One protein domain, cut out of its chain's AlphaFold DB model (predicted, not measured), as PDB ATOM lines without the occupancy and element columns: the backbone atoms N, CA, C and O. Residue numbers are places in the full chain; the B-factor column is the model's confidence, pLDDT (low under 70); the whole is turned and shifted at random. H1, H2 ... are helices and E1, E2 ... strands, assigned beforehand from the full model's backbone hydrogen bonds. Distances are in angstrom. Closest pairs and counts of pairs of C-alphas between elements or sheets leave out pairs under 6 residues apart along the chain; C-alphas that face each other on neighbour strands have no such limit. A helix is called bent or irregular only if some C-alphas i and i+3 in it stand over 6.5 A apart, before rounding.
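What this domain is: This is residues 10 to 80 of the 81 residues of an uncharacterized protein of Clostridiaceae bacterium (UniProt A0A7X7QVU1). A small body holds a two-stranded hairpin, E1 and E2, and two short helices, H1 and H3, packed on each other; from this body a long arm sticks out, residues 63 to 80, with the helix H4 near its tip. The short helix H2 follows directly at the end of E2, and the arm makes much of the length of the whole. The printed part has 71 residues with four named helices and two named strands, in the order H1, E1, E2, H2, H3, H4; the sheet is E1 - E2, antiparallel. The class is mixed, helices and strands, though under half of the residues are in named elements. The whole is extended, with a radius of gyration of the C-alphas of 17.2 A and spans of 53 by 24 by 20 A.

How they stand to each other: Start at residues 10 to 13, which are H1, and go on to residues 49 to 54, which are H3. The two touch, with 5 pairs of C-alphas within 8 A; the closest are those of Leu 12 and Arg 50, 5.3 A apart. Between them along the chain, look at E1, residues 21 to 25, and E2, residues 31 to 35, a hairpin of antiparallel strands at 155 degrees between their directions. N 22 and O 34 are 2.9 A apart and N 34 and O 22 are 3.0 A apart, both within hydrogen-bond range; the C-alphas of 23 and 33 face each other at 4.5 A. Next is H2, residues 36 to 39, whose closest C-alpha to E1 is that of Ile 36, 6.1 A from that of Tyr 21. H3 is apart from E1, E2 and H2. Residues 69 to 78 are H4, apart from each of the other named elements. In H3 and H4 every O i to N i+4 pair is within hydrogen-bond range; H1 and H2 are too short for such a pair, and their single O i to N i+3 pair is within range in H1 and not in H2.

Where its parts are: Find C-alpha 10 at (-46.866, 46.239, 60.481), where H1 begins; it runs 5.8 A to C-alpha 13. From C-alpha 21 at (-45.305, 32.163, 60.388), E1 runs 13.3 A to C-alpha 25, and E2 runs 13.6 A from C-alpha 31 to C-alpha 35. H2 covers 6.1 A and is neither bent nor irregular, but only just: that is the distance between C-alphas 36 and 39. H3 covers 8.7 A, and H4 runs 14.6 A to C-alpha 78 at (-60.068, 24.467, 21.158).

The domain as a whole: The two C-alphas farthest apart, those of Lys 45 and Lys 80, are 54.9 A apart. Without residues 63 to 80, which stand free, the body has 53 residues and spans 36 by 20 by 19 A. The printed part has no cut. The link from H3 to H4, residues 55 to 68, is long; those from E1 to E2 and from E2 to H2 are tight. The mean pLDDT of the printed part is 85.1, and residues 42 to 47 and residue 80 are under 70.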
ATOM      1  N   MET A  10     -47.775  45.396  59.687       92.25
ATOM      2  CA  MET A  10     -46.866  46.239  60.481       92.25
ATOM      3  C   MET A  10     -46.156  45.456  61.590       92.25
ATOM      4  O   MET A  10     -45.036  45.788  61.957       92.25
ATOM      5  N   LEU A  11     -46.777  44.388  62.096       91.75
ATOM      6  CA  LEU A  11     -46.179  43.542  63.131       91.75
ATOM      7  C   LEU A  11     -44.946  42.772  62.635       91.75
ATOM      8  O   LEU A  11     -44.123  42.354  63.441       91.75
ATOM      9  N   LEU A  12     -44.777  42.633  61.316       90.75
ATOM     10  CA  LEU A  12     -43.586  42.020  60.725       90.75
ATOM     11  C   LEU A  12     -42.308  42.831  60.977       90.75
ATOM     12  O   LEU A  12     -41.214  42.294  60.853       90.75
ATOM     13  N   GLU A  13     -42.440  44.114  61.319       88.81
ATOM     14  CA  GLU A  13     -41.308  45.007  61.587       88.81
ATOM     15  C   GLU A  13     -40.847  44.957  63.052       88.81
ATOM     16  O   GLU A  13     -39.750  45.417  63.362       88.81
ATOM     17  N   SER A  14     -41.673  44.426  63.958       89.19
ATOM     18  CA  SER A  14     -41.453  44.499  65.409       89.19
ATOM     19  C   SER A  14     -41.321  43.145  66.106       89.19
ATOM     20  O   SER A  14     -40.884  43.098  67.256       89.19
ATOM     21  N   ILE A  15     -41.687  42.050  65.438       90.62
ATOM     22  CA  ILE A  15     -41.614  40.689  65.979       90.62
ATOM     23  C   ILE A  15     -40.326  40.004  65.494       90.62
ATOM     24  O   ILE A  15     -39.890  40.210  64.364       90.62
ATOM     25  N   ASP A  16     -39.723  39.172  66.349       90.19
ATOM     26  CA  ASP A  16     -38.604  38.302  65.968       90.19
ATOM     27  C   ASP A  16     -39.023  37.380  64.803       90.19
ATOM     28  O   ASP A  16     -40.015  36.654  64.947       90.19
ATOM     29  N   PRO A  17     -38.279  37.348  63.679       88.31
ATOM     30  CA  PRO A  17     -38.563  36.472  62.549       88.31
ATOM     31  C   PRO A  17     -38.810  35.003  62.895       88.31
ATOM     32  O   PRO A  17     -39.666  34.369  62.282       88.31
ATOM     33  N   LYS A  18     -38.163  34.476  63.939       91.12
ATOM     34  CA  LYS A  18     -38.354  33.089  64.409       91.12
ATOM     35  C   LYS A  18     -39.745  32.808  64.976       91.12
ATOM     36  O   LYS A  18     -40.128  31.655  65.170       91.12
ATOM     37  N   SER A  19     -40.489  33.866  65.285       93.12
ATOM     38  CA  SER A  19     -41.845  33.812  65.830       93.12
ATOM     39  C   SER A  19     -42.919  34.132  64.785       93.12
ATOM     40  O   SER A  19     -44.100  34.173  65.127       93.12
ATOM     41  N   ILE A  20     -42.540  34.367  63.525       93.00
ATOM     42  CA  ILE A  20     -43.458  34.770  62.459       93.00
ATOM     43  C   ILE A  20     -43.649  33.616  61.483       93.00
ATOM     44  O   ILE A  20     -42.700  33.132  60.868       93.00
ATOM     45  N   TYR A  21     -44.909  33.228  61.298       94.50
ATOM     46  CA  TYR A  21     -45.305  32.163  60.388       94.50
ATOM     47  C   TYR A  21     -46.279  32.698  59.346       94.50
ATOM     48  O   TYR A  21     -47.266  33.355  59.681       94.50
ATOM     49  N   VAL A  22     -46.019  32.379  58.080       93.00
ATOM     50  CA  VAL A  22     -46.924  32.667  56.967       93.00
ATOM     51  C   VAL A  22     -47.731  31.417  56.660       93.00
ATOM     52  O   VAL A  22     -47.174  30.338  56.459       93.00
ATOM     53  N   ILE A  23     -49.054  31.568  56.622       92.50
ATOM     54  CA  ILE A  23     -49.979  30.501  56.244       92.50
ATOM     55  C   ILE A  23     -50.366  30.709  54.783       92.50
ATOM     56  O   ILE A  23     -50.903  31.758  54.432       92.50
ATOM     57  N   TYR A  24     -50.130  29.710  53.937       89.31
ATOM     58  CA  TYR A  24     -50.548  29.740  52.536       89.31
ATOM     59  C   TYR A  24     -51.121  28.393  52.084       89.31
ATOM     60  O   TYR A  24     -50.973  27.367  52.755       89.31
ATOM     61  N   VAL A  25     -51.815  28.421  50.948       88.12
ATOM     62  CA  VAL A  25     -52.441  27.256  50.317       88.12
ATOM     63  C   VAL A  25     -51.831  27.075  48.933       88.12
ATOM     64  O   VAL A  25     -51.727  28.045  48.184       88.12
ATOM     65  N   ASP A  26     -51.398  25.859  48.602       87.00
ATOM     66  CA  ASP A  26     -50.915  25.543  47.255       87.00
ATOM     67  C   ASP A  26     -52.070  25.312  46.257       87.00
ATOM     68  O   ASP A  26     -53.247  25.264  46.621       87.00
ATOM     69  N   TYR A  27     -51.738  25.135  44.975       85.12
ATOM     70  CA  TYR A  27     -52.723  24.898  43.909       85.12
ATOM     71  C   TYR A  27     -53.521  23.590  44.065       85.12
ATOM     72  O   TYR A  27     -54.544  23.419  43.407       85.12
ATOM     73  N   LYS A  28     -53.066  22.660  44.916       91.62
ATOM     74  CA  LYS A  28     -53.773  21.414  45.253       91.62
ATOM     75  C   LYS A  28     -54.656  21.571  46.495       91.62
ATOM     76  O   LYS A  28     -55.291  20.603  46.906       91.62
ATOM     77  N   GLY A  29     -54.695  22.754  47.107       88.06
ATOM     78  CA  GLY A  29     -55.441  23.006  48.335       88.06
ATOM     79  C   GLY A  29     -54.697  22.614  49.614       88.06
ATOM     80  O   GLY A  29     -55.285  22.682  50.697       88.06
ATOM     81  N   ASN A  30     -53.421  22.217  49.541       92.81
ATOM     82  CA  ASN A  30     -52.661  21.869  50.738       92.81
ATOM     83  C   ASN A  30     -52.271  23.137  51.492       92.81
ATOM     84  O   ASN A  30     -51.661  24.049  50.933       92.81
ATOM     85  N   LYS A  31     -52.586  23.166  52.786       91.69
ATOM     86  CA  LYS A  31     -52.232  24.267  53.684       91.69
ATOM     87  C   LYS A  31     -50.844  24.038  54.262       91.69
ATOM     88  O   LYS A  31     -50.527  22.928  54.689       91.69
ATOM     89  N   ARG A  32     -50.038  25.093  54.317       91.69
ATOM     90  CA  ARG A  32     -48.714  25.085  54.945       91.69
ATOM     91  C   ARG A  32     -48.542  26.322  55.810       91.69
ATOM     92  O   ARG A  32     -49.043  27.389  55.466       91.69
ATOM     93  N   ALA A  33     -47.841  26.149  56.924       92.81
ATOM     94  CA  ALA A  33     -47.335  27.231  57.751       92.81
ATOM     95  C   ALA A  33     -45.807  27.182  57.677       92.81
ATOM     96  O   ALA A  33     -45.220  26.147  57.988       92.81
ATOM     97  N   SER A  34     -45.186  28.269  57.234       92.19
ATOM     98  CA  SER A  34     -43.734  28.357  57.057       92.19
ATOM     99  C   SER A  34     -43.187  29.494  57.904       92.19
ATOM    100  O   SER A  34     -43.762  30.587  57.891       92.19
ATOM    101  N   CYS A  35     -42.112  29.238  58.653       92.19
ATOM    102  CA  CYS A  35     -41.431  30.288  59.399       92.19
ATOM    103  C   CYS A  35     -40.665  31.164  58.407       92.19
ATOM    104  O   CYS A  35     -40.076  30.660  57.450       92.19
ATOM    105  N   ILE A  36     -40.649  32.478  58.615       89.62
ATOM    106  CA  ILE A  36     -39.908  33.361  57.702       89.62
ATOM    107  C   ILE A  36     -38.382  33.200  57.827       89.62
ATOM    108  O   ILE A  36     -37.663  33.544  56.893       89.62
ATOM    109  N   ASP A  37     -37.902  32.647  58.947       88.50
ATOM    110  CA  ASP A  37     -36.487  32.314  59.176       88.50
ATOM    111  C   ASP A  37     -36.047  31.053  58.398       88.50
ATOM    112  O   ASP A  37     -34.860  30.871  58.145       88.50
ATOM    113  N   ASP A  38     -36.988  30.217  57.932       88.88
ATOM    114  CA  ASP A  38     -36.679  28.972  57.200       88.88
ATOM    115  C   ASP A  38     -36.106  29.224  55.794       88.88
ATOM    116  O   ASP A  38     -35.579  28.313  55.157       88.88
ATOM    117  N   TYR A  39     -36.225  30.448  55.277       81.38
ATOM    118  CA  TYR A  39     -35.858  30.766  53.896       81.38
ATOM    119  C   TYR A  39     -34.344  30.988  53.692       81.38
ATOM    120  O   TYR A  39     -33.934  31.316  52.581       81.38
ATOM    121  N   ASP A  40     -33.519  30.833  54.740       70.62
ATOM    122  CA  ASP A  40     -32.058  31.077  54.755       70.62
ATOM    123  C   ASP A  40     -31.660  32.424  54.113       70.62
ATOM    124  O   ASP A  40     -30.590  32.614  53.525       70.62
ATOM    125  N   ILE A  41     -32.566  33.402  54.194       71.44
ATOM    126  CA  ILE A  41     -32.354  34.735  53.648       71.44
ATOM    127  C   ILE A  41     -31.715  35.547  54.745       71.44
ATOM    128  O   ILE A  41     -32.328  35.840  55.771       71.44
ATOM    129  N   ARG A  42     -30.478  35.974  54.510       67.56
ATOM    130  CA  ARG A  42     -29.816  36.912  55.406       67.56
ATOM    131  C   ARG A  42     -30.583  38.235  55.360       67.56
ATOM    132  O   ARG A  42     -30.374  39.041  54.452       67.56
ATOM    133  N   ILE A  43     -31.478  38.451  56.326       66.88
ATOM    134  CA  ILE A  43     -32.168  39.728  56.523       66.88
ATOM    135  C   ILE A  43     -31.082  40.734  56.905       66.88
ATOM    136  O   ILE A  43     -30.632  40.819  58.047       66.88
ATOM    137  N   GLN A  44     -30.557  41.431  55.898       67.94
ATOM    138  CA  GLN A  44     -29.585  42.489  56.113       67.94
ATOM    139  C   GLN A  44     -30.241  43.601  56.927       67.94
ATOM    140  O   GLN A  44     -31.450  43.797  56.860       67.94
ATOM    141  N   LYS A  45     -29.436  44.387  57.646       60.03
ATOM    142  CA  LYS A  45     -29.912  45.478  58.511       60.03
ATOM    143  C   LYS A  45     -30.837  46.489  57.799       60.03
ATOM    144  O   LYS A  45     -31.621  47.151  58.466       60.03
ATOM    145  N   ASN A  46     -30.755  46.580  56.468       60.38
ATOM    146  CA  ASN A  46     -31.581  47.454  55.627       60.38
ATOM    147  C   ASN A  46     -32.757  46.749  54.920       60.38
ATOM    148  O   ASN A  46     -33.506  47.417  54.211       60.38
ATOM    149  N   ASN A  47     -32.933  45.435  55.078       68.88
ATOM    150  CA  ASN A  47     -34.062  44.714  54.490       68.88
ATOM    151  C   ASN A  47     -35.217  44.650  55.490       68.88
ATOM    152  O   ASN A  47     -35.121  44.017  56.539       68.88
ATOM    153  N   ASN A  48     -36.322  45.307  55.144       83.94
ATOM    154  CA  ASN A  48     -37.547  45.269  55.926       83.94
ATOM    155  C   ASN A  48     -38.311  43.965  55.618       83.94
ATOM    156  O   ASN A  48     -38.715  43.728  54.479       83.94
ATOM    157  N   VAL A  49     -38.538  43.129  56.638       88.62
ATOM    158  CA  VAL A  49     -39.297  41.866  56.532       88.62
ATOM    159  C   VAL A  49     -40.687  42.088  55.938       88.62
ATOM    160  O   VAL A  49     -41.153  41.294  55.122       88.62
ATOM    161  N   ARG A  50     -41.347  43.192  56.292       90.44
ATOM    162  CA  ARG A  50     -42.642  43.571  55.729       90.44
ATOM    163  C   ARG A  50     -42.555  43.841  54.232       90.44
ATOM    164  O   ARG A  50     -43.429  43.399  53.496       90.44
ATOM    165  N   ASP A  51     -41.519  44.540  53.778       90.00
ATOM    166  CA  ASP A  51     -41.299  44.795  52.349       90.00
ATOM    167  C   ASP A  51     -41.057  43.479  51.591       90.00
ATOM    168  O   ASP A  51     -41.664  43.237  50.550       90.00
ATOM    169  N   MET A  52     -40.260  42.571  52.162       89.31
ATOM    170  CA  MET A  52     -40.042  41.223  51.618       89.31
ATOM    171  C   MET A  52     -41.345  40.411  51.540       89.31
ATOM    172  O   MET A  52     -41.603  39.757  50.528       89.31
ATOM    173  N   TYR A  53     -42.193  40.497  52.569       90.44
ATOM    174  CA  TYR A  53     -43.521  39.887  52.566       90.44
ATOM    175  C   TYR A  53     -44.402  40.465  51.461       90.44
ATOM    176  O   TYR A  53     -44.940  39.704  50.665       90.44
ATOM    177  N   LEU A  54     -44.503  41.794  51.349       89.38
ATOM    178  CA  LEU A  54     -45.317  42.466  50.329       89.38
ATOM    179  C   LEU A  54     -44.837  42.180  48.898       89.38
ATOM    180  O   LEU A  54     -45.652  42.134  47.980       89.38
ATOM    181  N   LYS A  55     -43.538  41.930  48.714       87.94
ATOM    182  CA  LYS A  55     -42.948  41.462  47.449       87.94
ATOM    183  C   LYS A  55     -43.223  39.984  47.147       87.94
ATOM    184  O   LYS A  55     -42.867  39.513  46.072       87.94
ATOM    185  N   GLY A  56     -43.851  39.255  48.069       87.88
ATOM    186  CA  GLY A  56     -44.280  37.870  47.881       87.88
ATOM    187  C   GLY A  56     -43.219  36.817  48.179       87.88
ATOM    188  O   GLY A  56     -43.437  35.646  47.883       87.88
ATOM    189  N   LEU A  57     -42.094  37.199  48.786       88.00
ATOM    190  CA  LEU A  57     -40.954  36.305  49.011       88.00
ATOM    191  C   LEU A  57     -41.294  35.103  49.905       88.00
ATOM    192  O   LEU A  57     -40.795  34.004  49.687       88.00
ATOM    193  N   PHE A  58     -42.175  35.313  50.885       87.69
ATOM    194  CA  PHE A  58     -42.624  34.284  51.827       87.69
ATOM    195  C   PHE A  58     -43.941  33.608  51.403       87.69
ATOM    196  O   PHE A  58     -44.475  32.774  52.130       87.69
ATOM    197  N   GLY A  59     -44.495  33.966  50.238       85.81
ATOM    198  CA  GLY A  59     -45.838  33.555  49.829       85.81
ATOM    199  C   GLY A  59     -46.945  34.168  50.698       85.81
ATOM    200  O   GLY A  59     -46.726  35.129  51.431       85.81
ATOM    201  N   GLY A  60     -48.167  33.641  50.582       82.19
ATOM    202  CA  GLY A  60     -49.310  34.061  51.410       82.19
ATOM    203  C   GLY A  60     -49.867  35.462  51.125       82.19
ATOM    204  O   GLY A  60     -50.846  35.862  51.755       82.19
ATOM    205  N   ILE A  61     -49.296  36.200  50.167       85.38
ATOM    206  CA  ILE A  61     -49.871  37.460  49.691       85.38
ATOM    207  C   ILE A  61     -51.025  37.211  48.710       85.38
ATOM    208  O   ILE A  61     -50.964  36.276  47.909       85.38
ATOM    209  N   PRO A  62     -52.076  38.048  48.730       72.06
ATOM    210  CA  PRO A  62     -53.098  38.011  47.697       72.06
ATOM    211  C   PRO A  62     -52.487  38.394  46.346       72.06
ATOM    212  O   PRO A  62     -51.851  39.438  46.206       72.06
ATOM    213  N   TYR A  63     -52.707  37.551  45.338       72.50
ATOM    214  CA  TYR A  63     -52.323  37.853  43.965       72.50
ATOM    215  C   TYR A  63     -53.328  38.841  43.372       72.50
ATOM    216  O   TYR A  63     -54.511  38.532  43.255       72.50
ATOM    217  N   SER A  64     -52.863  40.017  42.956       70.69
ATOM    218  CA  SER A  64     -53.679  41.022  42.259       70.69
ATOM    219  C   SER A  64     -53.888  40.703  40.768       70.69
ATOM    220  O   SER A  64     -54.065  41.603  39.949       70.69
ATOM    221  N   GLY A  65     -53.846  39.421  40.395       71.62
ATOM    222  CA  GLY A  65     -54.024  38.978  39.016       71.62
ATOM    223  C   GLY A  65     -55.491  39.027  38.601       71.62
ATOM    224  O   GLY A  65     -56.357  38.518  39.310       71.62
ATOM    225  N   ASN A  66     -55.769  39.616  37.437       78.06
ATOM    226  CA  ASN A  66     -57.084  39.513  36.821       78.06
ATOM    227  C   ASN A  66     -57.173  38.165  36.094       78.06
ATOM    228  O   ASN A  66     -56.329  37.861  35.249       78.06
ATOM    229  N   ILE A  67     -58.152  37.338  36.456       83.00
ATOM    230  CA  ILE A  67     -58.381  36.053  35.795       83.00
ATOM    231  C   ILE A  67     -59.218  36.332  34.547       83.00
ATOM    232  O   ILE A  67     -60.397  36.663  34.652       83.00
ATOM    233  N   ASP A  68     -58.613  36.208  33.365       87.50
ATOM    234  CA  ASP A  68     -59.341  36.333  32.102       87.50
ATOM    235  C   ASP A  68     -60.111  35.042  31.796       87.50
ATOM    236  O   ASP A  68     -59.624  34.118  31.139       87.50
ATOM    237  N   TYR A  69     -61.343  34.987  32.295       87.88
ATOM    238  CA  TYR A  69     -62.258  33.873  32.065       87.88
ATOM    239  C   TYR A  69     -62.560  33.644  30.578       87.88
ATOM    240  O   TYR A  69     -62.830  32.508  30.189       87.88
ATOM    241  N   SER A  70     -62.497  34.690  29.747       90.56
ATOM    242  CA  SER A  70     -62.802  34.599  28.316       90.56
ATOM    243  C   SER A  70     -61.725  33.799  27.593       90.56
ATOM    244  O   SER A  70     -62.036  32.882  26.834       90.56
ATOM    245  N   ASN A  71     -60.458  34.093  27.891       88.56
ATOM    246  CA  ASN A  71     -59.324  33.349  27.350       88.56
ATOM    247  C   ASN A  71     -59.335  31.883  27.817       88.56
ATOM    248  O   ASN A  71     -59.171  30.969  27.011       88.56
ATOM    249  N   ILE A  72     -59.616  31.640  29.103       91.31
ATOM    250  CA  ILE A  72     -59.750  30.276  29.642       91.31
ATOM    251  C   ILE A  72     -60.842  29.502  28.889       91.31
ATOM    252  O   ILE A  72     -60.636  28.348  28.516       91.31
ATOM    253  N   TYR A  73     -61.991  30.132  28.639       91.81
ATOM    254  CA  TYR A  73     -63.091  29.512  27.903       91.81
ATOM    255  C   TYR A  73     -62.725  29.186  26.448       91.81
ATOM    256  O   TYR A  73     -63.100  28.123  25.956       91.81
ATOM    257  N   GLY A  74     -61.978  30.063  25.770       93.00
ATOM    258  CA  GLY A  74     -61.478  29.818  24.414       93.00
ATOM    259  C   GLY A  74     -60.584  28.578  24.344       93.00
ATOM    260  O   GLY A  74     -60.899  27.637  23.618       93.00
ATOM    261  N   ILE A  75     -59.545  28.528  25.186       91.75
ATOM    262  CA  ILE A  75     -58.595  27.402  25.257       91.75
ATOM    263  C   ILE A  75     -59.320  26.078  25.539       91.75
ATOM    264  O   ILE A  75     -59.029  25.053  24.927       91.75
ATOM    265  N   LEU A  76     -60.286  26.083  26.461       92.00
ATOM    266  CA  LEU A  76     -61.040  24.879  26.822       92.00
ATOM    267  C   LEU A  76     -61.899  24.317  25.683       92.00
ATOM    268  O   LEU A  76     -62.229  23.132  25.723       92.00
ATOM    269  N   ASN A  77     -62.298  25.144  24.718       89.38
ATOM    270  CA  ASN A  77     -63.078  24.695  23.569       89.38
ATOM    271  C   ASN A  77     -62.190  24.277  22.394       89.38
ATOM    272  O   ASN A  77     -62.528  23.297  21.747       89.38
ATOM    273  N   GLU A  78     -61.035  24.914  22.178       83.56
ATOM    274  CA  GLU A  78     -60.068  24.467  21.158       83.56
ATOM    275  C   GLU A  78     -59.490  23.072  21.447       83.56
ATOM    276  O   GLU A  78     -59.161  22.342  20.524       83.56
ATOM    277  N   ILE A  79     -59.384  22.670  22.719       72.75
ATOM    278  CA  ILE A  79     -58.893  21.334  23.115       72.75
ATOM    279  C   ILE A  79     -59.946  20.227  22.880       72.75
ATOM    280  O   ILE A  79     -59.630  19.041  22.976       72.75
ATOM    281  N   LYS A  80     -61.214  20.587  22.636       60.38
ATOM    282  CA  LYS A  80     -62.310  19.619  22.455       60.38
ATOM    283  C   LYS A  80     -62.521  19.176  21.006       60.38
ATOM    284  O   LYS A  80     -63.258  18.206  20.820       60.38
TER     285      LYS A  80